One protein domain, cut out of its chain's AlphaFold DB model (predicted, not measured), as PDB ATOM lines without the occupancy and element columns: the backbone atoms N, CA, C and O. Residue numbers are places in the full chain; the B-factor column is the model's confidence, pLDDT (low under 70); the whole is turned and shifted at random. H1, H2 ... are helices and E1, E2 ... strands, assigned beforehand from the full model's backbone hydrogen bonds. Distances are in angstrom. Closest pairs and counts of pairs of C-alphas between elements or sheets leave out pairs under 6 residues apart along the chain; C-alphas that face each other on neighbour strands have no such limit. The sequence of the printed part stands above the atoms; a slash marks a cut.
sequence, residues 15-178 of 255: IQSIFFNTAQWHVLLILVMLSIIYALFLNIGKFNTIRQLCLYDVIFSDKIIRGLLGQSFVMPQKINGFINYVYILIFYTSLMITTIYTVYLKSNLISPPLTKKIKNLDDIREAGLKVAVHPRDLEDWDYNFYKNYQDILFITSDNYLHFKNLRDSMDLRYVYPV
ATOM      1  N   ILE A  15     -91.492 -13.132-107.749       66.25
ATOM      2  CA  ILE A  15     -91.344 -14.597-107.726       66.25
ATOM      3  C   ILE A  15     -90.028 -15.025-107.056       66.25
ATOM      4  O   ILE A  15     -90.011 -15.948-106.247       66.25
ATOM      5  N   GLN A  16     -88.937 -14.300-107.311       67.56
ATOM      6  CA  GLN A  16     -87.620 -14.555-106.716       67.56
ATOM      7  C   GLN A  16     -87.654 -14.535-105.180       67.56
ATOM      8  O   GLN A  16     -87.106 -15.424-104.532       67.56
ATOM      9  N   SER A  17     -88.359 -13.564-104.592       66.88
ATOM     10  CA  SER A  17     -88.509 -13.471-103.137       66.88
ATOM     11  C   SER A  17     -89.320 -14.632-102.566       66.88
ATOM     12  O   SER A  17     -89.063 -15.049-101.445       66.88
ATOM     13  N   ILE A  18     -90.257 -15.193-103.337       70.00
ATOM     14  CA  ILE A  18     -91.066 -16.343-102.920       70.00
ATOM     15  C   ILE A  18     -90.194 -17.596-102.850       70.00
ATOM     16  O   ILE A  18     -90.290 -18.327-101.872       70.00
ATOM     17  N   PHE A  19     -89.298 -17.820-103.817       68.50
ATOM     18  CA  PHE A  19     -88.369 -18.956-103.788       68.50
ATOM     19  C   PHE A  19     -87.446 -18.923-102.561       68.50
ATOM     20  O   PHE A  19     -87.397 -19.897-101.809       68.50
ATOM     21  N   PHE A  20     -86.780 -17.792-102.303       68.81
ATOM     22  CA  PHE A  20     -85.895 -17.645-101.140       68.81
ATOM     23  C   PHE A  20     -86.655 -17.645 -99.810       68.81
ATOM     24  O   PHE A  20     -86.207 -18.255 -98.845       68.81
ATOM     25  N   ASN A  21     -87.834 -17.023 -99.758       66.81
ATOM     26  CA  ASN A  21     -88.666 -17.024 -98.556       66.81
ATOM     27  C   ASN A  21     -89.384 -18.362 -98.317       66.81
ATOM     28  O   ASN A  21     -89.886 -18.568 -97.224       66.81
ATOM     29  N   THR A  22     -89.469 -19.255 -99.307       64.81
ATOM     30  CA  THR A  22     -90.002 -20.622 -99.143       64.81
ATOM     31  C   THR A  22     -88.895 -21.589 -98.726       64.81
ATOM     32  O   THR A  22     -89.117 -22.465 -97.894       64.81
ATOM     33  N   ALA A  23     -87.676 -21.389 -99.231       67.06
ATOM     34  CA  ALA A  23     -86.460 -22.032 -98.738       67.06
ATOM     35  C   ALA A  23     -85.992 -21.391 -97.417       67.06
ATOM     36  O   ALA A  23     -84.842 -20.975 -97.274       67.06
ATOM     37  N   GLN A  24     -86.902 -21.278 -96.443       71.00
ATOM     38  CA  GLN A  24     -86.572 -20.720 -95.138       71.00
ATOM     39  C   GLN A  24     -85.496 -21.567 -94.473       71.00
ATOM     40  O   GLN A  24     -85.548 -22.799 -94.490       71.00
ATOM     41  N   TRP A  25     -84.576 -20.890 -93.793       77.06
ATOM     42  CA  TRP A  25     -83.536 -21.509 -92.977       77.06
ATOM     43  C   TRP A  25     -84.079 -22.591 -92.023       77.06
ATOM     44  O   TRP A  25     -83.437 -23.616 -91.821       77.06
ATOM     45  N   HIS A  26     -85.305 -22.423 -91.518       78.94
ATOM     46  CA  HIS A  26     -86.003 -23.408 -90.686       78.94
ATOM     47  C   HIS A  26     -86.219 -24.764 -91.380       78.94
ATOM     48  O   HIS A  26     -86.010 -25.803 -90.763       78.94
ATOM     49  N   VAL A  27     -86.602 -24.777 -92.661       82.06
ATOM     50  CA  VAL A  27     -86.833 -26.021 -93.419       82.06
ATOM     51  C   VAL A  27     -85.512 -26.744 -93.667       82.06
ATOM     52  O   VAL A  27     -85.430 -27.963 -93.521       82.06
ATOM     53  N   LEU A  28     -84.461 -25.984 -93.983       83.38
ATOM     54  CA  LEU A  28     -83.116 -26.520 -94.182       83.38
ATOM     55  C   LEU A  28     -82.554 -27.094 -92.872       83.38
ATOM     56  O   LEU A  28     -82.023 -28.201 -92.870       83.38
ATOM     57  N   LEU A  29     -82.764 -26.406 -91.745       85.31
ATOM     58  CA  LEU A  29     -82.432 -26.916 -90.412       85.31
ATOM     59  C   LEU A  29     -83.156 -28.230 -90.098       85.31
ATOM     60  O   LEU A  29     -82.516 -29.177 -89.650       85.31
ATOM     61  N   ILE A  30     -84.463 -28.320 -90.358       86.31
ATOM     62  CA  ILE A  30     -85.238 -29.549 -90.119       86.31
ATOM     63  C   ILE A  30     -84.708 -30.707 -90.976       86.31
ATOM     64  O   ILE A  30     -84.542 -31.814 -90.463       86.31
ATOM     65  N   LEU A  31     -84.392 -30.461 -92.252       86.75
ATOM     66  CA  LEU A  31     -83.782 -31.452 -93.147       86.75
ATOM     67  C   LEU A  31     -82.432 -31.955 -92.619       86.75
ATOM     68  O   LEU A  31     -82.199 -33.165 -92.582       86.75
ATOM     69  N   VAL A  32     -81.562 -31.049 -92.163       87.06
ATOM     70  CA  VAL A  32     -80.266 -31.412 -91.566       87.06
ATOM     71  C   VAL A  32     -80.472 -32.240 -90.297       87.06
ATOM     72  O   VAL A  32     -79.868 -33.303 -90.161       87.06
ATOM     73  N   MET A  33     -81.375 -31.830 -89.406       88.00
ATOM     74  CA  MET A  33     -81.668 -32.573 -88.175       88.00
ATOM     75  C   MET A  33     -82.213 -33.978 -88.464       88.00
ATOM     76  O   MET A  33     -81.738 -34.952 -87.882       88.00
ATOM     77  N   LEU A  34     -83.145 -34.111 -89.412       88.06
ATOM     78  CA  LEU A  34     -83.653 -35.410 -89.867       88.06
ATOM     79  C   LEU A  34     -82.535 -36.290 -90.435       88.06
ATOM     80  O   LEU A  34     -82.470 -37.475 -90.108       88.06
ATOM     81  N   SER A  35     -81.626 -35.722 -91.235       86.06
ATOM     82  CA  SER A  35     -80.497 -36.468 -91.806       86.06
ATOM     83  C   SER A  35     -79.580 -37.057 -90.726       86.06
ATOM     84  O   SER A  35     -79.197 -38.224 -90.818       86.06
ATOM     85  N   ILE A  36     -79.322 -36.305 -89.650       85.62
ATOM     86  CA  ILE A  36     -78.511 -36.756 -88.509       85.62
ATOM     87  C   ILE A  36     -79.234 -37.872 -87.742       85.62
ATOM     88  O   ILE A  36     -78.621 -38.878 -87.382       85.62
ATOM     89  N   ILE A  37     -80.548 -37.734 -87.526       88.56
ATOM     90  CA  ILE A  37     -81.367 -38.745 -86.841       88.56
ATOM     91  C   ILE A  37     -81.348 -40.071 -87.617       88.56
ATOM     92  O   ILE A  37     -81.081 -41.125 -87.034       88.56
ATOM     93  N   TYR A  38     -81.564 -40.039 -88.935       88.38
ATOM     94  CA  TYR A  38     -81.487 -41.242 -89.768       88.38
ATOM     95  C   TYR A  38     -80.080 -41.849 -89.794       88.38
ATOM     96  O   TYR A  38     -79.945 -43.075 -89.780       88.38
ATOM     97  N   ALA A  39     -79.036 -41.017 -89.773       85.44
ATOM     98  CA  ALA A  39     -77.652 -41.481 -89.706       85.44
ATOM     99  C   ALA A  39     -77.359 -42.229 -88.406       85.44
ATOM    100  O   ALA A  39     -76.711 -43.278 -88.425       85.44
ATOM    101  N   LEU A  40     -77.881 -41.745 -87.279       83.94
ATOM    102  CA  LEU A  40     -77.779 -42.433 -85.996       83.94
ATOM    103  C   LEU A  40     -78.513 -43.779 -86.022       83.94
ATOM    104  O   LEU A  40     -77.918 -44.798 -85.671       83.94
ATOM    105  N   PHE A  41     -79.761 -43.816 -86.503       86.44
ATOM    106  CA  PHE A  41     -80.540 -45.058 -86.585       86.44
ATOM    107  C   PHE A  41     -79.867 -46.131 -87.451       86.44
ATOM    108  O   PHE A  41     -79.791 -47.293 -87.042       86.44
ATOM    109  N   LEU A  42     -79.332 -45.758 -88.618       82.50
ATOM    110  CA  LEU A  42     -78.643 -46.703 -89.501       82.50
ATOM    111  C   LEU A  42     -77.340 -47.229 -88.891       82.50
ATOM    112  O   LEU A  42     -77.042 -48.419 -89.020       82.50
ATOM    113  N   ASN A  43     -76.578 -46.383 -88.195       79.81
ATOM    114  CA  ASN A  43     -75.338 -46.810 -87.554       79.81
ATOM    115  C   ASN A  43     -75.582 -47.716 -86.334       79.81
ATOM    116  O   ASN A  43     -74.882 -48.719 -86.178       79.81
ATOM    117  N   ILE A  44     -76.617 -47.439 -85.531       80.50
ATOM    118  CA  ILE A  44     -77.052 -48.319 -84.429       80.50
ATOM    119  C   ILE A  44     -77.467 -49.689 -84.978       80.50
ATOM    120  O   ILE A  44     -77.013 -50.718 -84.476       80.50
ATOM    121  N   GLY A  45     -78.267 -49.711 -86.051       77.31
ATOM    122  CA  GLY A  45     -78.719 -50.949 -86.686       77.31
ATOM    123  C   GLY A  45     -77.593 -51.794 -87.297       77.31
ATOM    124  O   GLY A  45     -77.752 -53.007 -87.426       77.31
ATOM    125  N   LYS A  46     -76.463 -51.173 -87.668       75.75
ATOM    126  CA  LYS A  46     -75.314 -51.843 -88.301       75.75
ATOM    127  C   LYS A  46     -74.301 -52.394 -87.296       75.75
ATOM    128  O   LYS A  46     -73.828 -53.510 -87.485       75.75
ATOM    129  N   PHE A  47     -73.950 -51.625 -86.265       69.56
ATOM    130  CA  PHE A  47     -72.885 -51.993 -85.322       69.56
ATOM    131  C   PHE A  47     -73.397 -52.570 -84.000       69.56
ATOM    132  O   PHE A  47     -72.597 -53.050 -83.203       69.56
ATOM    133  N   ASN A  48     -74.714 -52.539 -83.753       65.62
ATOM    134  CA  ASN A  48     -75.377 -53.065 -82.551       65.62
ATOM    135  C   ASN A  48     -74.782 -52.556 -81.212       65.62
ATOM    136  O   ASN A  48     -75.043 -53.110 -80.148       65.62
ATOM    137  N   THR A  49     -73.927 -51.527 -81.247       54.78
ATOM    138  CA  THR A  49     -73.170 -50.980 -80.116       54.78
ATOM    139  C   THR A  49     -72.748 -49.543 -80.436       54.78
ATOM    140  O   THR A  49     -72.120 -49.277 -81.458       54.78
ATOM    141  N   ILE A  50     -73.058 -48.608 -79.530       58.03
ATOM    142  CA  ILE A  50     -72.825 -47.149 -79.657       58.03
ATOM    143  C   ILE A  50     -71.320 -46.789 -79.701       58.03
ATOM    144  O   ILE A  50     -70.931 -45.709 -80.131       58.03
ATOM    145  N   ARG A  51     -70.441 -47.707 -79.287       52.53
ATOM    146  CA  ARG A  51     -69.013 -47.451 -79.032       52.53
ATOM    147  C   ARG A  51     -68.113 -47.424 -80.282       52.53
ATOM    148  O   ARG A  51     -66.957 -47.043 -80.161       52.53
ATOM    149  N   GLN A  52     -68.617 -47.812 -81.456       57.12
ATOM    150  CA  GLN A  52     -67.863 -47.839 -82.728       57.12
ATOM    151  C   GLN A  52     -68.253 -46.706 -83.700       57.12
ATOM    152  O   GLN A  52     -67.934 -46.760 -84.885       57.12
ATOM    153  N   LEU A  53     -68.955 -45.676 -83.217       59.00
ATOM    154  CA  LEU A  53     -69.425 -44.570 -84.051       59.00
ATOM    155  C   LEU A  53     -68.275 -43.614 -84.409       59.00
ATOM    156  O   LEU A  53     -67.821 -42.837 -83.571       59.00
ATOM    157  N   CYS A  54     -67.837 -43.624 -85.669       61.62
ATOM    158  CA  CYS A  54     -67.048 -42.526 -86.228       61.62
ATOM    159  C   CYS A  54     -67.983 -41.369 -86.613       61.62
ATOM    160  O   CYS A  54     -68.901 -41.546 -87.411       61.62
ATOM    161  N   LEU A  55     -67.737 -40.166 -86.079       59.34
ATOM    162  CA  LEU A  55     -68.557 -38.971 -86.344       59.34
ATOM    163  C   LEU A  55     -68.586 -38.579 -87.833       59.34
ATOM    164  O   LEU A  55     -69.588 -38.054 -88.313       59.34
ATOM    165  N   TYR A  56     -67.521 -38.885 -88.576       65.25
ATOM    166  CA  TYR A  56     -67.442 -38.654 -90.020       65.25
ATOM    167  C   TYR A  56     -68.483 -39.472 -90.806       65.25
ATOM    168  O   TYR A  56     -69.176 -38.920 -91.657       65.25
ATOM    169  N   ASP A  57     -68.677 -40.748 -90.456       65.38
ATOM    170  CA  ASP A  57     -69.661 -41.628 -91.109       65.38
ATOM    171  C   ASP A  57     -71.115 -41.236 -90.793       65.38
ATOM    172  O   ASP A  57     -72.039 -41.598 -91.526       65.38
ATOM    173  N   VAL A  58     -71.329 -40.496 -89.699       65.38
ATOM    174  CA  VAL A  58     -72.641 -39.967 -89.299       65.38
ATOM    175  C   VAL A  58     -72.947 -38.661 -90.039       65.38
ATOM    176  O   VAL A  58     -74.049 -38.502 -90.558       65.38
ATOM    177  N   ILE A  59     -71.984 -37.737 -90.104       63.44
ATOM    178  CA  ILE A  59     -72.181 -36.394 -90.677       63.44
ATOM    179  C   ILE A  59     -72.151 -36.422 -92.213       63.44
ATOM    180  O   ILE A  59     -72.945 -35.739 -92.852       63.44
ATOM    181  N   PHE A  60     -71.281 -37.237 -92.816       65.06
ATOM    182  CA  PHE A  60     -71.090 -37.313 -94.270       65.06
ATOM    183  C   PHE A  60     -71.691 -38.581 -94.891       65.06
ATOM    184  O   PHE A  60     -71.138 -39.176 -95.819       65.06
ATOM    185  N   SER A  61     -72.861 -39.010 -94.411       70.38
ATOM    186  CA  SER A  61     -73.559 -40.136 -95.032       70.38
ATOM    187  C   SER A  61     -74.237 -39.712 -96.343       70.38
ATOM    188  O   SER A  61     -75.423 -39.385 -96.386       70.38
ATOM    189  N   ASP A  62     -73.474 -39.756 -97.440       77.06
ATOM    190  CA  ASP A  62     -73.913 -39.432 -98.810       77.06
ATOM    191  C   ASP A  62     -75.216 -40.162 -99.200       77.06
ATOM    192  O   ASP A  62     -76.095 -39.608 -99.854       77.06
ATOM    193  N   LYS A  63     -75.408 -41.389 -98.703       81.69
ATOM    194  CA  LYS A  63     -76.606 -42.204 -98.971       81.69
ATOM    195  C   LYS A  63     -77.886 -41.601 -98.390       81.69
ATOM    196  O   LYS A  63     -78.930 -41.661 -99.030       81.69
ATOM    197  N   ILE A  64     -77.809 -41.030 -97.189       82.50
ATOM    198  CA  ILE A  64     -78.970 -40.483 -96.473       82.50
ATOM    199  C   ILE A  64     -79.360 -39.144 -97.074       82.50
ATOM    200  O   ILE A  64     -80.541 -38.895 -97.292       82.50
ATOM    201  N   ILE A  65     -78.365 -38.316 -97.394       83.50
ATOM    202  CA  ILE A  65     -78.583 -37.027 -98.052       83.50
ATOM    203  C   ILE A  65     -79.252 -37.253 -99.410       83.50
ATOM    204  O   ILE A  65     -80.277 -36.638 -99.693       83.50
ATOM    205  N   ARG A  66     -78.745 -38.200-100.211       86.19
ATOM    206  CA  ARG A  66     -79.375 -38.591-101.480       86.19
ATOM    207  C   ARG A  66     -80.792 -39.118-101.280       86.19
ATOM    208  O   ARG A  66     -81.696 -38.654-101.964       86.19
ATOM    209  N   GLY A  67     -80.999 -40.015-100.315       85.94
ATOM    210  CA  GLY A  67     -82.318 -40.569-100.013       85.94
ATOM    211  C   GLY A  67     -83.341 -39.513 -99.587       85.94
ATOM    212  O   GLY A  67     -84.476 -39.561-100.043       85.94
ATOM    213  N   LEU A  68     -82.938 -38.535 -98.772       85.06
ATOM    214  CA  LEU A  68     -83.807 -37.458 -98.284       85.06
ATOM    215  C   LEU A  68     -84.102 -36.401 -99.363       85.06
ATOM    216  O   LEU A  68     -85.173 -35.799 -99.361       85.06
ATOM    217  N   LEU A  69     -83.167 -36.196-100.297       83.50
ATOM    218  CA  LEU A  69     -83.347 -35.359-101.490       83.50
ATOM    219  C   LEU A  69     -84.130 -36.070-102.611       83.50
ATOM    220  O   LEU A  69     -84.319 -35.489-103.679       83.50
ATOM    221  N   GLY A  70     -84.566 -37.316-102.402       81.94
ATOM    222  CA  GLY A  70     -85.293 -38.106-103.398       81.94
ATOM    223  C   GLY A  70     -84.429 -38.629-104.549       81.94
ATOM    224  O   GLY A  70     -84.960 -39.004-105.592       81.94
ATOM    225  N   GLN A  71     -83.105 -38.652-104.388       86.56
ATOM    226  CA  GLN A  71     -82.182 -39.255-105.348       86.56
ATOM    227  C   GLN A  71     -82.047 -40.761-105.105       86.56
ATOM    228  O   GLN A  71     -82.079 -41.243-103.970       86.56
ATOM    229  N   SER A  72     -81.849 -41.518-106.185       85.12
ATOM    230  CA  SER A  72     -81.589 -42.951-106.092       85.12
ATOM    231  C   SER A  72     -80.201 -43.230-105.503       85.12
ATOM    232  O   SER A  72     -79.228 -42.513-105.747       85.12
ATOM    233  N   PHE A  73     -80.102 -44.300-104.717       84.12
ATOM    234  CA  PHE A  73     -78.845 -44.785-104.154       84.12
ATOM    235  C   PHE A  73     -78.809 -46.314-104.164       84.12
ATOM    236  O   PHE A  73     -79.839 -46.985-104.201       84.12
ATOM    237  N   VAL A  74     -77.601 -46.877-104.137       81.44
ATOM    238  CA  VAL A  74     -77.401 -48.330-104.163       81.44
ATOM    239  C   VAL A  74     -77.642 -48.917-102.771       81.44
ATOM    240  O   VAL A  74     -76.982 -48.541-101.797       81.44
ATOM    241  N   MET A  75     -78.580 -49.863-102.690       75.88
ATOM    242  CA  MET A  75     -78.935 -50.573-101.461       75.88
ATOM    243  C   MET A  75     -77.806 -51.538-101.041       75.88
ATOM    244  O   MET A  75     -77.236 -52.222-101.895       75.88
ATOM    245  N   PRO A  76     -77.448 -51.631 -99.745       73.75
ATOM    246  CA  PRO A  76     -76.470 -52.616 -99.282       73.75
ATOM    247  C   PRO A  76     -77.006 -54.053 -99.402       73.75
ATOM    248  O   PRO A  76     -78.185 -54.301 -99.184       73.75
ATOM    249  N   GLN A  77     -76.125 -55.020 -99.681       67.19
ATOM    250  CA  GLN A  77     -76.492 -56.431 -99.901       67.19
ATOM    251  C   GLN A  77     -76.934 -57.191 -98.635       67.19
ATOM    252  O   GLN A  77     -77.600 -58.215 -98.741       67.19
ATOM    253  N   LYS A  78     -76.565 -56.722 -97.433       68.25
ATOM    254  CA  LYS A  78     -76.954 -57.335 -96.150       68.25
ATOM    255  C   LYS A  78     -77.842 -56.371 -95.375       68.25
ATOM    256  O   LYS A  78     -77.362 -55.340 -94.907       68.25
ATOM    257  N   ILE A  79     -79.123 -56.705 -95.249       74.75
ATOM    258  CA  ILE A  79     -80.132 -55.848 -94.622       74.75
ATOM    259  C   ILE A  79     -80.802 -56.627 -93.490       74.75
ATOM    260  O   ILE A  79     -81.341 -57.708 -93.704       74.75
ATOM    261  N   ASN A  80     -80.769 -56.060 -92.285       80.38
ATOM    262  CA  ASN A  80     -81.575 -56.521 -91.157       80.38
ATOM    263  C   ASN A  80     -82.985 -55.897 -91.237       80.38
ATOM    264  O   ASN A  80     -83.128 -54.796 -91.772       80.38
ATOM    265  N   GLY A  81     -84.014 -56.537 -90.673       83.50
ATOM    266  CA  GLY A  81     -85.401 -56.043 -90.722       83.50
ATOM    267  C   GLY A  81     -85.554 -54.603 -90.213       83.50
ATOM    268  O   GLY A  81     -86.241 -53.794 -90.832       83.50
ATOM    269  N   PHE A  82     -84.814 -54.246 -89.158       86.19
ATOM    270  CA  PHE A  82     -84.750 -52.879 -88.634       86.19
ATOM    271  C   PHE A  82     -84.183 -51.871 -89.650       86.19
ATOM    272  O   PHE A  82     -84.751 -50.804 -89.856       86.19
ATOM    273  N   ILE A  83     -83.091 -52.220 -90.338       84.44
ATOM    274  CA  ILE A  83     -82.469 -51.356 -91.355       84.44
ATOM    275  C   ILE A  83     -83.411 -51.181 -92.555       84.44
ATOM    276  O   ILE A  83     -83.526 -50.077 -93.083       84.44
ATOM    277  N   ASN A  84     -84.115 -52.245 -92.963       88.06
ATOM    278  CA  ASN A  84     -85.113 -52.170 -94.033       88.06
ATOM    279  C   ASN A  84     -86.239 -51.184 -93.683       88.06
ATOM    280  O   ASN A  84     -86.597 -50.335 -94.494       88.06
ATOM    281  N   TYR A  85     -86.742 -51.249 -92.445       89.56
ATOM    282  CA  TYR A  85     -87.753 -50.317 -91.949       89.56
ATOM    283  C   TYR A  85     -87.270 -48.861 -91.994       89.56
ATOM    284  O   TYR A  85     -87.997 -47.992 -92.471       89.56
ATOM    285  N   VAL A  86     -86.026 -48.590 -91.578       89.56
ATOM    286  CA  VAL A  86     -85.448 -47.237 -91.634       89.56
ATOM    287  C   VAL A  86     -85.379 -46.712 -93.073       89.56
ATOM    288  O   VAL A  86     -85.743 -45.562 -93.308       89.56
ATOM    289  N   TYR A  87     -84.990 -47.535 -94.053       88.31
ATOM    290  CA  TYR A  87     -84.977 -47.119 -95.462       88.31
ATOM    291  C   TYR A  87     -86.378 -46.850 -96.030       88.31
ATOM    292  O   TYR A  87     -86.551 -45.877 -96.763       88.31
ATOM    293  N   ILE A  88     -87.386 -47.650 -95.660       90.06
ATOM    294  CA  ILE A  88     -88.790 -47.383 -96.022       90.06
ATOM    295  C   ILE A  88     -89.249 -46.043 -95.431       90.06
ATOM    296  O   ILE A  88     -89.924 -45.266 -96.104       90.06
ATOM    297  N   LEU A  89     -88.848 -45.746 -94.193       91.25
ATOM    298  CA  LEU A  89     -89.189 -44.493 -93.523       91.25
ATOM    299  C   LEU A  89     -88.522 -43.291 -94.208       91.25
ATOM    300  O   LEU A  89     -89.193 -42.289 -94.432       91.25
ATOM    301  N   ILE A  90     -87.250 -43.409 -94.610       90.06
ATOM    302  CA  ILE A  90     -86.542 -42.388 -95.407       90.06
ATOM    303  C   ILE A  90     -87.262 -42.142 -96.740       90.06
ATOM    304  O   ILE A  90     -87.458 -40.996 -97.136       90.06
ATOM    305  N   PHE A  91     -87.690 -43.205 -97.427       90.31
ATOM    306  CA  PHE A  91     -88.438 -43.073 -98.677       90.31
ATOM    307  C   PHE A  91     -89.767 -42.334 -98.468       90.31
ATOM    308  O   PHE A  91     -90.076 -41.386 -99.193       90.31
ATOM    309  N   TYR A  92     -90.533 -42.724 -97.446       92.12
ATOM    310  CA  TYR A  92     -91.804 -42.084 -97.116       92.12
ATOM    311  C   TYR A  92     -91.630 -40.598 -96.768       92.12
ATOM    312  O   TYR A  92     -92.386 -39.758 -97.260       92.12
ATOM    313  N   THR A  93     -90.621 -40.246 -95.965       91.19
ATOM    314  CA  THR A  93     -90.379 -38.845 -95.598       91.19
ATOM    315  C   THR A  93     -89.864 -38.018 -96.764       91.19
ATOM    316  O   THR A  93     -90.332 -36.895 -96.940       91.19
ATOM    317  N   SER A  94     -89.001 -38.567 -97.623       90.44
ATOM    318  CA  SER A  94     -88.599 -37.906 -98.870       90.44
ATOM    319  C   SER A  94     -89.803 -37.614 -99.772       90.44
ATOM    320  O   SER A  94     -89.913 -36.521-100.334       90.44
ATOM    321  N   LEU A  95     -90.733 -38.562 -99.909       92.00
ATOM    322  CA  LEU A  95     -91.951 -38.376-100.702       92.00
ATOM    323  C   LEU A  95     -92.834 -37.274-100.098       92.00
ATOM    324  O   LEU A  95     -93.282 -36.375-100.808       92.00
ATOM    325  N   MET A  96     -93.034 -37.285 -98.780       91.44
ATOM    326  CA  MET A  96     -93.817 -36.253 -98.095       91.44
ATOM    327  C   MET A  96     -93.185 -34.861 -98.215       91.44
ATOM    328  O   MET A  96     -93.869 -33.906 -98.564       91.44
ATOM    329  N   ILE A  97     -91.874 -34.729 -98.005       88.19
ATOM    330  CA  ILE A  97     -91.180 -33.436 -98.097       88.19
ATOM    331  C   ILE A  97     -91.266 -32.872 -99.520       88.19
ATOM    332  O   ILE A  97     -91.619 -31.706 -99.701       88.19
ATOM    333  N   THR A  98     -90.991 -33.691-100.538       87.81
ATOM    334  CA  THR A  98     -91.031 -33.252-101.943       87.81
ATOM    335  C   THR A  98     -92.443 -32.866-102.388       87.81
ATOM    336  O   THR A  98     -92.629 -31.833-103.039       87.81
ATOM    337  N   THR A  99     -93.463 -33.632-102.003       90.75
ATOM    338  CA  THR A  99     -94.863 -33.312-102.325       90.75
ATOM    339  C   THR A  99     -95.344 -32.052-101.609       90.75
ATOM    340  O   THR A  99     -95.875 -31.157-102.263       90.75
ATOM    341  N   ILE A 100     -95.092 -31.911-100.306       88.56
ATOM    342  CA  ILE A 100     -95.466 -30.707 -99.548       88.56
ATOM    343  C   ILE A 100     -94.770 -29.474-100.129       88.56
ATOM    344  O   ILE A 100     -95.427 -28.463-100.383       88.56
ATOM    345  N   TYR A 101     -93.466 -29.560-100.401       85.75
ATOM    346  CA  TYR A 101     -92.706 -28.447-100.967       85.75
ATOM    347  C   TYR A 101     -93.235 -28.036-102.343       85.75
ATOM    348  O   TYR A 101     -93.463 -26.853-102.596       85.75
ATOM    349  N   THR A 102     -93.485 -29.001-103.231       85.88
ATOM    350  CA  THR A 102     -93.995 -28.710-104.579       85.88
ATOM    351  C   THR A 102     -95.411 -28.143-104.555       85.88
ATOM    352  O   THR A 102     -95.685 -27.202-105.299       85.88
ATOM    353  N   VAL A 103     -96.298 -28.656-103.698       88.19
ATOM    354  CA  VAL A 103     -97.658 -28.119-103.527       88.19
ATOM    355  C   VAL A 103     -97.607 -26.699-102.972       88.19
ATOM    356  O   VAL A 103     -98.262 -25.808-103.513       88.19
ATOM    357  N   TYR A 104     -96.797 -26.459-101.942       84.94
ATOM    358  CA  TYR A 104     -96.663 -25.139-101.336       84.94
ATOM    359  C   TYR A 104     -96.091 -24.116-102.323       84.94
ATOM    360  O   TYR A 104     -96.635 -23.018-102.467       84.94
ATOM    361  N   LEU A 105     -95.036 -24.482-103.054       84.50
ATOM    362  CA  LEU A 105     -94.432 -23.625-104.069       84.50
ATOM    363  C   LEU A 105     -95.428 -23.305-105.189       84.50
ATOM    364  O   LEU A 105     -95.613 -22.138-105.531       84.50
ATOM    365  N   LYS A 106     -96.104 -24.323-105.737       83.56
ATOM    366  CA  LYS A 106     -97.110 -24.136-106.792       83.56
ATOM    367  C   LYS A 106     -98.267 -23.258-106.320       83.56
ATOM    368  O   LYS A 106     -98.658 -22.353-107.046       83.56
ATOM    369  N   SER A 107     -98.772 -23.477-105.107       84.12
ATOM    370  CA  SER A 107     -99.849 -22.667-104.526       84.12
ATOM    371  C   SER A 107     -99.458 -21.187-104.434       84.12
ATOM    372  O   SER A 107    -100.183 -20.324-104.927       84.12
ATOM    373  N   ASN A 108     -98.259 -20.889-103.919       78.25
ATOM    374  CA  ASN A 108     -97.758 -19.515-103.826       78.25
ATOM    375  C   ASN A 108     -97.413 -18.888-105.188       78.25
ATOM    376  O   ASN A 108     -97.421 -17.667-105.311       78.25
ATOM    377  N   LEU A 109     -97.097 -19.683-106.212       76.44
ATOM    378  CA  LEU A 109     -96.884 -19.175-107.572       76.44
ATOM    379  C   LEU A 109     -98.205 -18.843-108.273       76.44
ATOM    380  O   LEU A 109     -98.288 -17.837-108.970       76.44
ATOM    381  N   ILE A 110     -99.229 -19.680-108.088       76.38
ATOM    382  CA  ILE A 110    -100.555 -19.491-108.693       76.38
ATOM    383  C   ILE A 110    -101.301 -18.345-108.002       76.38
ATOM    384  O   ILE A 110    -101.970 -17.550-108.653       76.38
ATOM    385  N   SER A 111    -101.205 -18.260-106.678       68.12
ATOM    386  CA  SER A 111    -101.858 -17.236-105.865       68.12
ATOM    387  C   SER A 111    -100.835 -16.618-104.915       68.12
ATOM    388  O   SER A 111    -100.782 -16.992-103.740       68.12
ATOM    389  N   PRO A 112     -99.991 -15.690-105.408       67.12
ATOM    390  CA  PRO A 112     -98.985 -15.060-104.575       67.12
ATOM    391  C   PRO A 112     -99.662 -14.334-103.414       67.12
ATOM    392  O   PRO A 112    -100.625 -13.590-103.634       67.12
ATOM    393  N   PRO A 113     -99.166 -14.512-102.178       65.00
ATOM    394  CA  PRO A 113     -99.689 -13.773-101.050       65.00
ATOM    395  C   PRO A 113     -99.482 -12.284-101.327       65.00
ATOM    396  O   PRO A 113     -98.355 -11.807-101.499       65.00
ATOM    397  N   LEU A 114    -100.599 -11.565-101.408       65.12
ATOM    398  CA  LEU A 114    -100.621 -10.113-101.507       65.12
ATOM    399  C   LEU A 114     -99.868  -9.532-100.301       65.12
ATOM    400  O   LEU A 114     -99.877 -10.116 -99.212       65.12
ATOM    401  N   THR A 115     -99.194  -8.392-100.476       66.50
ATOM    402  CA  THR A 115     -98.634  -7.686 -99.316       66.50
ATOM    403  C   THR A 115     -99.764  -7.250 -98.375       66.50
ATOM    404  O   THR A 115    -100.946  -7.371 -98.709       66.50
ATOM    405  N   LYS A 116     -99.401  -6.805 -97.161       72.25
ATOM    406  CA  LYS A 116    -100.345  -6.376 -96.117       72.25
ATOM    407  C   LYS A 116    -101.456  -5.527 -96.751       72.25
ATOM    408  O   LYS A 116    -101.174  -4.483 -97.331       72.25
ATOM    409  N   LYS A 117    -102.700  -6.011 -96.669       79.44
ATOM    410  CA  LYS A 117    -103.866  -5.232 -97.093       79.44
ATOM    411  C   LYS A 117    -103.917  -3.960 -96.257       79.44
ATOM    412  O   LYS A 117    -103.733  -4.032 -95.042       79.44
ATOM    413  N   ILE A 118    -104.184  -2.841 -96.915       84.62
ATOM    414  CA  ILE A 118    -104.395  -1.552 -96.264       84.62
ATOM    415  C   ILE A 118    -105.705  -1.655 -95.491       84.62
ATOM    416  O   ILE A 118    -106.744  -1.953 -96.091       84.62
ATOM    417  N   LYS A 119    -105.623  -1.475 -94.170       83.12
ATOM    418  CA  LYS A 119    -106.771  -1.513 -93.258       83.12
ATOM    419  C   LYS A 119    -107.156  -0.122 -92.786       83.12
ATOM    420  O   LYS A 119    -108.338   0.133 -92.619       83.12
ATOM    421  N   ASN A 120    -106.172   0.760 -92.611       87.19
ATOM    422  CA  ASN A 120    -106.367   2.104 -92.075       87.19
ATOM    423  C   ASN A 120    -105.826   3.174 -93.044       87.19
ATOM    424  O   ASN A 120    -105.013   2.876 -93.918       87.19
ATOM    425  N   LEU A 121    -106.232   4.437 -92.871       86.81
ATOM    426  CA  LEU A 121    -105.698   5.569 -93.652       86.81
ATOM    427  C   LEU A 121    -104.203   5.792 -93.394       86.81
ATOM    428  O   LEU A 121    -103.472   6.183 -94.301       86.81
ATOM    429  N   ASP A 122    -103.722   5.458 -92.199       87.69
ATOM    430  CA  ASP A 122    -102.290   5.489 -91.896       87.69
ATOM    431  C   ASP A 122    -101.506   4.476 -92.742       87.69
ATOM    432  O   ASP A 122    -100.419   4.794 -93.215       87.69
ATOM    433  N   ASP A 123    -102.082   3.302 -93.041       87.69
ATOM    434  CA  ASP A 123    -101.453   2.338 -93.954       87.69
ATOM    435  C   ASP A 123    -101.361   2.911 -95.390       87.69
ATOM    436  O   ASP A 123    -100.431   2.575 -96.123       87.69
ATOM    437  N   ILE A 124    -102.301   3.778 -95.809       88.56
ATOM    438  CA  ILE A 124    -102.245   4.484 -97.112       88.56
ATOM    439  C   ILE A 124    -101.064   5.457 -97.119       88.56
ATOM    440  O   ILE A 124    -100.294   5.480 -98.084       88.56
ATOM    441  N   ARG A 125    -100.899   6.211 -96.024       89.19
ATOM    442  CA  ARG A 125     -99.778   7.134 -95.823       89.19
ATOM    443  C   ARG A 125     -98.438   6.398 -95.853       89.19
ATOM    444  O   ARG A 125     -97.543   6.798 -96.590       89.19
ATOM    445  N   GLU A 126     -98.312   5.301 -95.107       88.38
ATOM    446  CA  GLU A 126     -97.105   4.463 -95.075       88.38
ATOM    447  C   GLU A 126     -96.788   3.838 -96.441       88.38
ATOM    448  O   GLU A 126     -95.622   3.724 -96.822       88.38
ATOM    449  N   ALA A 127     -97.817   3.461 -97.204       85.62
ATOM    450  CA  ALA A 127     -97.661   2.936 -98.556       85.62
ATOM    451  C   ALA A 127     -97.260   4.009 -99.588       85.62
ATOM    452  O   ALA A 127     -96.959   3.659-100.733       85.62
ATOM    453  N   GLY A 128     -97.264   5.296 -99.219       87.31
ATOM    454  CA  GLY A 128     -96.979   6.415-100.120       87.31
ATOM    455  C   GLY A 128     -98.041   6.611-101.206       87.31
ATOM    456  O   GLY A 128     -97.754   7.201-102.250       87.31
ATOM    457  N   LEU A 129     -99.249   6.086-100.990       90.50
ATOM    458  CA  LEU A 129    -100.378   6.256-101.896       90.50
ATOM    459  C   LEU A 129    -101.084   7.580-101.608       90.50
ATOM    460  O   LEU A 129    -101.109   8.057-100.475       90.50
ATOM    461  N   LYS A 130    -101.689   8.158-102.645       92.81
ATOM    462  CA  LYS A 130    -102.504   9.368-102.517       92.81
ATOM    463  C   LYS A 130    -103.966   9.056-102.777       92.81
ATOM    464  O   LYS A 130    -104.280   8.251-103.647       92.81
ATOM    465  N   VAL A 131    -104.862   9.710-102.057       92.56
ATOM    466  CA  VAL A 131    -106.304   9.598-102.257       92.56
ATOM    467  C   VAL A 131    -106.731  10.690-103.231       92.56
ATOM    468  O   VAL A 131    -106.663  11.871-102.900       92.56
ATOM    469  N   ALA A 132    -107.121  10.316-104.446       92.88
ATOM    470  CA  ALA A 132    -107.636  11.266-105.421       92.88
ATOM    471  C   ALA A 132    -109.067  11.660-105.048       92.88
ATOM    472  O   ALA A 132    -109.919  10.792-104.864       92.88
ATOM    473  N   VAL A 133    -109.319  12.963-104.955       89.94
ATOM    474  CA  VAL A 133    -110.621  13.532-104.581       89.94
ATOM    475  C   VAL A 133    -110.938  14.746-105.439       89.94
ATOM    476  O   VAL A 133    -110.035  15.474-105.868       89.94
ATOM    477  N   HIS A 134    -112.223  14.971-105.687       89.69
ATOM    478  CA  HIS A 134    -112.710  16.202-106.288       89.69
ATOM    479  C   HIS A 134    -113.109  17.205-105.187       89.69
ATOM    480  O   HIS A 134    -113.667  16.778-104.179       89.69
ATOM    481  N   PRO A 135    -112.896  18.526-105.362       85.94
ATOM    482  CA  PRO A 135    -113.271  19.534-104.362       85.94
ATOM    483  C   PRO A 135    -114.725  19.450-103.881       85.94
ATOM    484  O   PRO A 135    -114.976  19.572-102.692       85.94
ATOM    485  N   ARG A 136    -115.670  19.173-104.791       82.25
ATOM    486  CA  ARG A 136    -117.093  18.985-104.439       82.25
ATOM    487  C   ARG A 136    -117.333  17.834-103.464       82.25
ATOM    488  O   ARG A 136    -118.173  17.963-102.593       82.25
ATOM    489  N   ASP A 137    -116.590  16.740-103.601       79.38
ATOM    490  CA  ASP A 137    -116.780  15.561-102.752       79.38
ATOM    491  C   ASP A 137    -116.210  15.821-101.342       79.38
ATOM    492  O   ASP A 137    -116.647  15.219-100.370       79.38
ATOM    493  N   LEU A 138    -115.259  16.761-101.213       80.50
ATOM    494  CA  LEU A 138    -114.702  17.186 -99.924       80.50
ATOM    495  C   LEU A 138    -115.665  18.044 -99.096       80.50
ATOM    496  O   LEU A 138    -115.480  18.120 -97.883       80.50
ATOM    497  N   GLU A 139    -116.655  18.697 -99.715       78.56
ATOM    498  CA  GLU A 139    -117.641  19.517 -98.990       78.56
ATOM    499  C   GLU A 139    -118.490  18.668 -98.035       78.56
ATOM    500  O   GLU A 139    -118.870  19.138 -96.964       78.56
ATOM    501  N   ASP A 140    -118.723  17.404 -98.395       75.94
ATOM    502  CA  ASP A 140    -119.514  16.457 -97.611       75.94
ATOM    503  C   ASP A 140    -118.695  15.750 -96.511       75.94
ATOM    504  O   ASP A 140    -119.246  15.002 -95.698       75.94
ATOM    505  N   TRP A 141    -117.373  15.953 -96.466       81.81
ATOM    506  CA  TRP A 141    -116.483  15.266 -95.527       81.81
ATOM    507  C   TRP A 141    -116.323  16.040 -94.215       81.81
ATOM    508  O   TRP A 141    -116.309  17.269 -94.181       81.81
ATOM    509  N   ASP A 142    -116.134  15.315 -93.105       83.50
ATOM    510  CA  ASP A 142    -115.859  15.941 -91.807       83.50
ATOM    511  C   ASP A 142    -114.573  16.784 -91.875       83.50
ATOM    512  O   ASP A 142    -113.504  16.323 -92.290       83.50
ATOM    513  N   TYR A 143    -114.650  18.022 -91.393       82.94
ATOM    514  CA  TYR A 143    -113.516  18.935 -91.307       82.94
ATOM    515  C   TYR A 143    -112.327  18.324 -90.545       82.94
ATOM    516  O   TYR A 143    -111.168  18.527 -90.924       82.94
ATOM    517  N   ASN A 144    -112.586  17.536 -89.493       84.12
ATOM    518  CA  ASN A 144    -111.516  16.865 -88.749       84.12
ATOM    519  C   ASN A 144    -110.804  15.803 -89.591       84.12
ATOM    520  O   ASN A 144    -109.587  15.646 -89.480       84.12
ATOM    521  N   PHE A 145    -111.546  15.098 -90.448       84.00
ATOM    522  CA  PHE A 145    -110.977  14.136 -91.383       84.00
ATOM    523  C   PHE A 145    -110.028  14.841 -92.353       84.00
ATOM    524  O   PHE A 145    -108.859  14.465 -92.456       84.00
ATOM    525  N   TYR A 146    -110.499  15.912 -92.998       84.12
ATOM    526  CA  TYR A 146    -109.687  16.700 -93.923       84.12
ATOM    527  C   TYR A 146    -108.399  17.203 -93.258       84.12
ATOM    528  O   TYR A 146    -107.303  16.995 -93.775       84.12
ATOM    529  N   LYS A 147    -108.510  17.791 -92.062       86.50
ATOM    530  CA  LYS A 147    -107.363  18.336 -91.326       86.50
ATOM    531  C   LYS A 147    -106.303  17.279 -90.993       86.50
ATOM    532  O   LYS A 147    -105.110  17.571 -91.073       86.50
ATOM    533  N   ASN A 148    -106.723  16.072 -90.615       87.62
ATOM    534  CA  ASN A 148    -105.823  15.002 -90.178       87.62
ATOM    535  C   ASN A 148    -105.157  14.245 -91.338       87.62
ATOM    536  O   ASN A 148    -104.101  13.644 -91.136       87.62
ATOM    537  N   TYR A 149    -105.761  14.263 -92.529       87.62
ATOM    538  CA  TYR A 149    -105.319  13.464 -93.679       87.62
ATOM    539  C   TYR A 149    -105.023  14.291 -94.937       87.62
ATOM    540  O   TYR A 149    -104.810  13.725 -96.005       87.62
ATOM    541  N   GLN A 150    -104.955  15.621 -94.837       88.56
ATOM    542  CA  GLN A 150    -104.626  16.512 -95.960       88.56
ATOM    543  C   GLN A 150    -103.333  16.137 -96.702       88.56
ATOM    544  O   GLN A 150    -103.207  16.405 -97.892       88.56
ATOM    545  N   ASP A 151    -102.380  15.501 -96.019       89.19
ATOM    546  CA  ASP A 151    -101.080  15.116 -96.564       89.19
ATOM    547  C   ASP A 151    -101.165  13.988 -97.604       89.19
ATOM    548  O   ASP A 151    -100.348  13.927 -98.527       89.19
ATOM    549  N   ILE A 152    -102.178  13.124 -97.486       90.25
ATOM    550  CA  ILE A 152    -102.430  12.025 -98.424       90.25
ATOM    551  C   ILE A 152    -103.459  12.387 -99.501       90.25
ATOM    552  O   ILE A 152    -103.619  11.628-100.457       90.25
ATOM    553  N   LEU A 153    -104.146  13.529 -99.394       90.31
ATOM    554  CA  LEU A 153    -105.148  13.951-100.373       90.31
ATOM    555  C   LEU A 153    -104.486  14.520-101.635       90.31
ATOM    556  O   LEU A 153    -103.645  15.417-101.597       90.31
ATOM    557  N   PHE A 154    -104.909  14.011-102.787       90.44
ATOM    558  CA  PHE A 154    -104.633  14.583-104.094       90.44
ATOM    559  C   PHE A 154    -105.912  15.224-104.625       90.44
ATOM    560  O   PHE A 154    -106.766  14.563-105.219       90.44
ATOM    561  N   ILE A 155    -106.036  16.527-104.383       85.94
ATOM    562  CA  ILE A 155    -107.161  17.321-104.871       85.94
ATOM    563  C   ILE A 155    -106.963  17.535-106.370       85.94
ATOM    564  O   ILE A 155    -106.019  18.196-106.807       85.94
ATOM    565  N   THR A 156    -107.830  16.909-107.156       81.75
ATOM    566  CA  THR A 156    -107.843  17.074-108.611       81.75
ATOM    567  C   THR A 156    -108.291  18.488-108.986       81.75
ATOM    568  O   THR A 156    -109.044  19.121-108.252       81.75
ATOM    569  N   SER A 157    -107.808  18.995-110.127       76.56
ATOM    570  CA  SER A 157    -108.237  20.289-110.686       76.56
ATOM    571  C   SER A 157    -109.765  20.396-110.760       76.56
ATOM    572  O   SER A 157    -110.402  19.369-110.989       76.56
ATOM    573  N   ASP A 158    -110.325  21.612-110.730       70.44
ATOM    574  CA  ASP A 158    -111.779  21.907-110.742       70.44
ATOM    575  C   ASP A 158    -112.601  21.222-111.854       70.44
ATOM    576  O   ASP A 158    -113.833  21.209-111.828       70.44
ATOM    577  N   ASN A 159    -111.946  20.644-112.861       82.50
ATOM    578  CA  ASN A 159    -112.613  19.830-113.859       82.50
ATOM    579  C   ASN A 159    -112.938  18.424-113.324       82.50
ATOM    580  O   ASN A 159    -112.113  17.508-113.379       82.50
ATOM    581  N   TYR A 160    -114.195  18.223-112.933       83.88
ATOM    582  CA  TYR A 160    -114.730  16.917-112.542       83.88
ATOM    583  C   TYR A 160    -114.500  15.805-113.572       83.88
ATOM    584  O   TYR A 160    -114.313  14.647-113.200       83.88
ATOM    585  N   LEU A 161    -114.467  16.133-114.868       86.94
ATOM    586  CA  LEU A 161    -114.193  15.146-115.911       86.94
ATOM    587  C   LEU A 161    -112.794  14.537-115.756       86.94
ATOM    588  O   LEU A 161    -112.606  13.357-116.032       86.94
ATOM    589  N   HIS A 162    -111.818  15.318-115.287       87.69
ATOM    590  CA  HIS A 162    -110.465  14.825-115.052       87.69
ATOM    591  C   HIS A 162    -110.432  13.801-113.913       87.69
ATOM    592  O   HIS A 162    -109.882  12.717-114.090       87.69
ATOM    593  N   PHE A 163    -111.081  14.109-112.786       89.06
ATOM    594  CA  PHE A 163    -111.242  13.171-111.673       89.06
ATOM    595  C   PHE A 163    -111.940  11.885-112.112       89.06
ATOM    596  O   PHE A 163    -111.440  10.785-111.869       89.06
ATOM    597  N   LYS A 164    -113.067  12.029-112.820       88.12
ATOM    598  CA  LYS A 164    -113.830  10.899-113.343       88.12
ATOM    599  C   LYS A 164    -112.968  10.021-114.248       88.12
ATOM    600  O   LYS A 164    -112.930   8.815-114.048       88.12
ATOM    601  N   ASN A 165    -112.219  10.613-115.178       89.50
ATOM    602  CA  ASN A 165    -111.325   9.867-116.060       89.50
ATOM    603  C   ASN A 165    -110.202   9.160-115.289       89.50
ATOM    604  O   ASN A 165    -109.860   8.031-115.624       89.50
ATOM    605  N   LEU A 166    -109.633   9.787-114.255       90.00
ATOM    606  CA  LEU A 166    -108.603   9.177-113.405       90.00
ATOM    607  C   LEU A 166    -109.140   7.909-112.713       90.00
ATOM    608  O   LEU A 166    -108.500   6.859-112.736       90.00
ATOM    609  N   ARG A 167    -110.361   8.001-112.170       90.31
ATOM    610  CA  ARG A 167    -111.057   6.897-111.500       90.31
ATOM    611  C   ARG A 167    -111.483   5.796-112.473       90.31
ATOM    612  O   ARG A 167    -111.193   4.628-112.229       90.31
ATOM    613  N   ASP A 168    -112.113   6.167-113.585       88.75
ATOM    614  CA  ASP A 168    -112.632   5.238-114.598       88.75
ATOM    615  C   ASP A 168    -111.502   4.537-115.370       88.75
ATOM    616  O   ASP A 168    -111.637   3.374-115.741       88.75
ATOM    617  N   SER A 169    -110.354   5.201-115.556       88.81
ATOM    618  CA  SER A 169    -109.144   4.577-116.120       88.81
ATOM    619  C   SER A 169    -108.398   3.669-115.136       88.81
ATOM    620  O   SER A 169    -107.420   3.032-115.527       88.81
ATOM    621  N   MET A 170    -108.857   3.579-113.879       88.75
ATOM    622  CA  MET A 170    -108.280   2.723-112.845       88.75
ATOM    623  C   MET A 170    -106.771   2.962-112.645       88.75
ATOM    624  O   MET A 170    -105.972   2.022-112.580       88.75
ATOM    625  N   ASP A 171    -106.353   4.230-112.540       90.69
ATOM    626  CA  ASP A 171    -104.943   4.562-112.315       90.69
ATOM    627  C   ASP A 171    -104.491   4.113-110.914       90.69
ATOM    628  O   ASP A 171    -104.933   4.638-109.890       90.69
ATOM    629  N   LEU A 172    -103.574   3.139-110.889       89.75
ATOM    630  CA  LEU A 172    -103.042   2.461-109.700       89.75
ATOM    631  C   LEU A 172    -102.239   3.364-108.754       89.75
ATOM    632  O   LEU A 172    -101.847   2.915-107.676       89.75
ATOM    633  N   ARG A 173    -101.919   4.597-109.161       89.75
ATOM    634  CA  ARG A 173    -101.174   5.553-108.327       89.75
ATOM    635  C   ARG A 173    -102.024   6.149-107.209       89.75
ATOM    636  O   ARG A 173    -101.460   6.701-106.264       89.75
ATOM    637  N   TYR A 174    -103.346   6.037-107.317       92.62
ATOM    638  CA  TYR A 174    -104.274   6.681-106.406       92.62
ATOM    639  C   TYR A 174    -105.276   5.700-105.801       92.62
ATOM    640  O   TYR A 174    -105.578   4.643-106.353       92.62
ATOM    641  N   VAL A 175    -105.787   6.085-104.640       93.31
ATOM    642  CA  VAL A 175    -106.955   5.510-103.975       93.31
ATOM    643  C   VAL A 175    -108.149   6.409-104.283       93.31
ATOM    644  O   VAL A 175    -107.999   7.629-104.287       93.31
ATOM    645  N   TYR A 176    -109.324   5.831-104.519       92.62
ATOM    646  CA  TYR A 176    -110.517   6.596-104.889       92.62
ATOM    647  C   TYR A 176    -111.648   6.357-103.895       92.62
ATOM    648  O   TYR A 176    -111.906   5.196-103.570       92.62
ATOM    649  N   PRO A 177    -112.357   7.396-103.437       90.31
ATOM    650  CA  PRO A 177    -113.645   7.205-102.791       90.31
ATOM    651  C   PRO A 177    -114.678   6.751-103.833       90.31
ATOM    652  O   PRO A 177    -114.737   7.269-104.957       90.31
ATOM    653  N   VAL A 178    -115.441   5.720-103.484       89.56
ATOM    654  CA  VAL A 178    -116.445   5.092-104.341       89.56
ATOM    655  C   VAL A 178    -117.622   4.636-103.480       89.56
ATOM    656  O   VAL A 178    -117.455   4.022-102.427       89.56
TER     657      VAL A 178
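This is residues 15 to 178 of the 255 residues of an uncharacterized protein of Lucilia cuprina (UniProt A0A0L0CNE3). The model is two lobes at the two ends of a long rod: a small head built on a parallel three-stranded sheet, with H9 over one of its faces, and a helical lobe in which the long helices H2 and H5 run side by side in opposite directions. The short helices H3 and H4 pack on this pair, H3 on H2 and H4 on both, H1 packs on the last part of H5, and residues 111 to 120 make a thin bridge from H5 to the head. The printed part has 164 residues with nine named helices and three named strands, in the order H1 H2 H3 H4 H5 H6 E1 H7 H8 E2 H9 E3, and the class is mostly helix. The sheet order is E2 E1 E3, all parallel. The whole is extended, with a radius of gyration of the C-alphas of 29.9 A and spans of 88 by 28 by 21 A.

In the sheet, E1, residues 130 to 133, is the inner strand, between the edge strands E2, residues 153 to 155, and E3, residues 174 to 178. E1 and E3 are parallel at 41 degrees, with N 132 and O 175 at 2.8 A, within hydrogen-bond range. E2 and E1 are parallel at 40 degrees, with N 154 and O 131 at 2.8 A. The pairing is staggered: E1 pairs with E3 over residues 130 to 131 and with E2 over residues 131 to 133. H9, residues 160 to 168, is on the sheet at a height over the sheet of 9.4 A, over E1 and slantwise to the strands, at 46 degrees to E1 on the local plane. E2, H9 and E3 form a split strand-helix-strand unit, two parallel strands with a helix between them along the chain and E1 between them in the sheet; its crossover is right-handed. E1, H7 at residues 135 to 138, H8 at residues 143 to 149, and E2 form a strand-helix-strand unit of neighbour strands, also right-handed. H6, residues 121 to 126, only grazes the sheet. In the other lobe, H2, residues 25 to 47, and H5, residues 81 to 110, touch at a shallow tilt of 11 degrees, opposite ways, the C-alphas of Gly 45 and Ile 83 being closest at 6.0 A. H4, residues 62 to 68, touches H5 at a steep tilt of 56 degrees, with the C-alphas of Leu 68 and Ser 94 at 4.8 A, and touches H2 at a steep tilt of 58 degrees, with those of Ser 35 and Ile 64 at 6.3 A. H3, residues 55 to 59, touches H2, with the C-alphas of Ala 39 and Val 58 at 5.3 A. H1, residues 15 to 22, touches H5 with the C-alphas of Ile 15 and Leu 109 at 7.2 A. Every O i to N i+4 pair is within hydrogen-bond range in H1 to H6, H8 and H9; H7 is too short for such a pair.

H1 begins at C-alpha 15, (-91.344, -14.597, -107.726). H5 is 43.5 A long from C-alpha 81 to C-alpha 110, at (-100.555, -19.491, -108.693), and H2 is 33.2 A. H9 is 12.0 A and E3 12.4 A, ending at C-alpha 178, (-116.445, 5.092, -104.341).

The C-alphas of Thr 49 and Asp 158 are the farthest apart, 88.0 A. The printed part has no cut, and the link from H4 to H5, residues 69 to 80, is long. Residues 139 to 145, of which 143 to 145 belong to H8, stand free. The mean pLDDT of the printed part is 81.5, and 29 residues are under 70, among them residues 47 to 60 and 111 to 115.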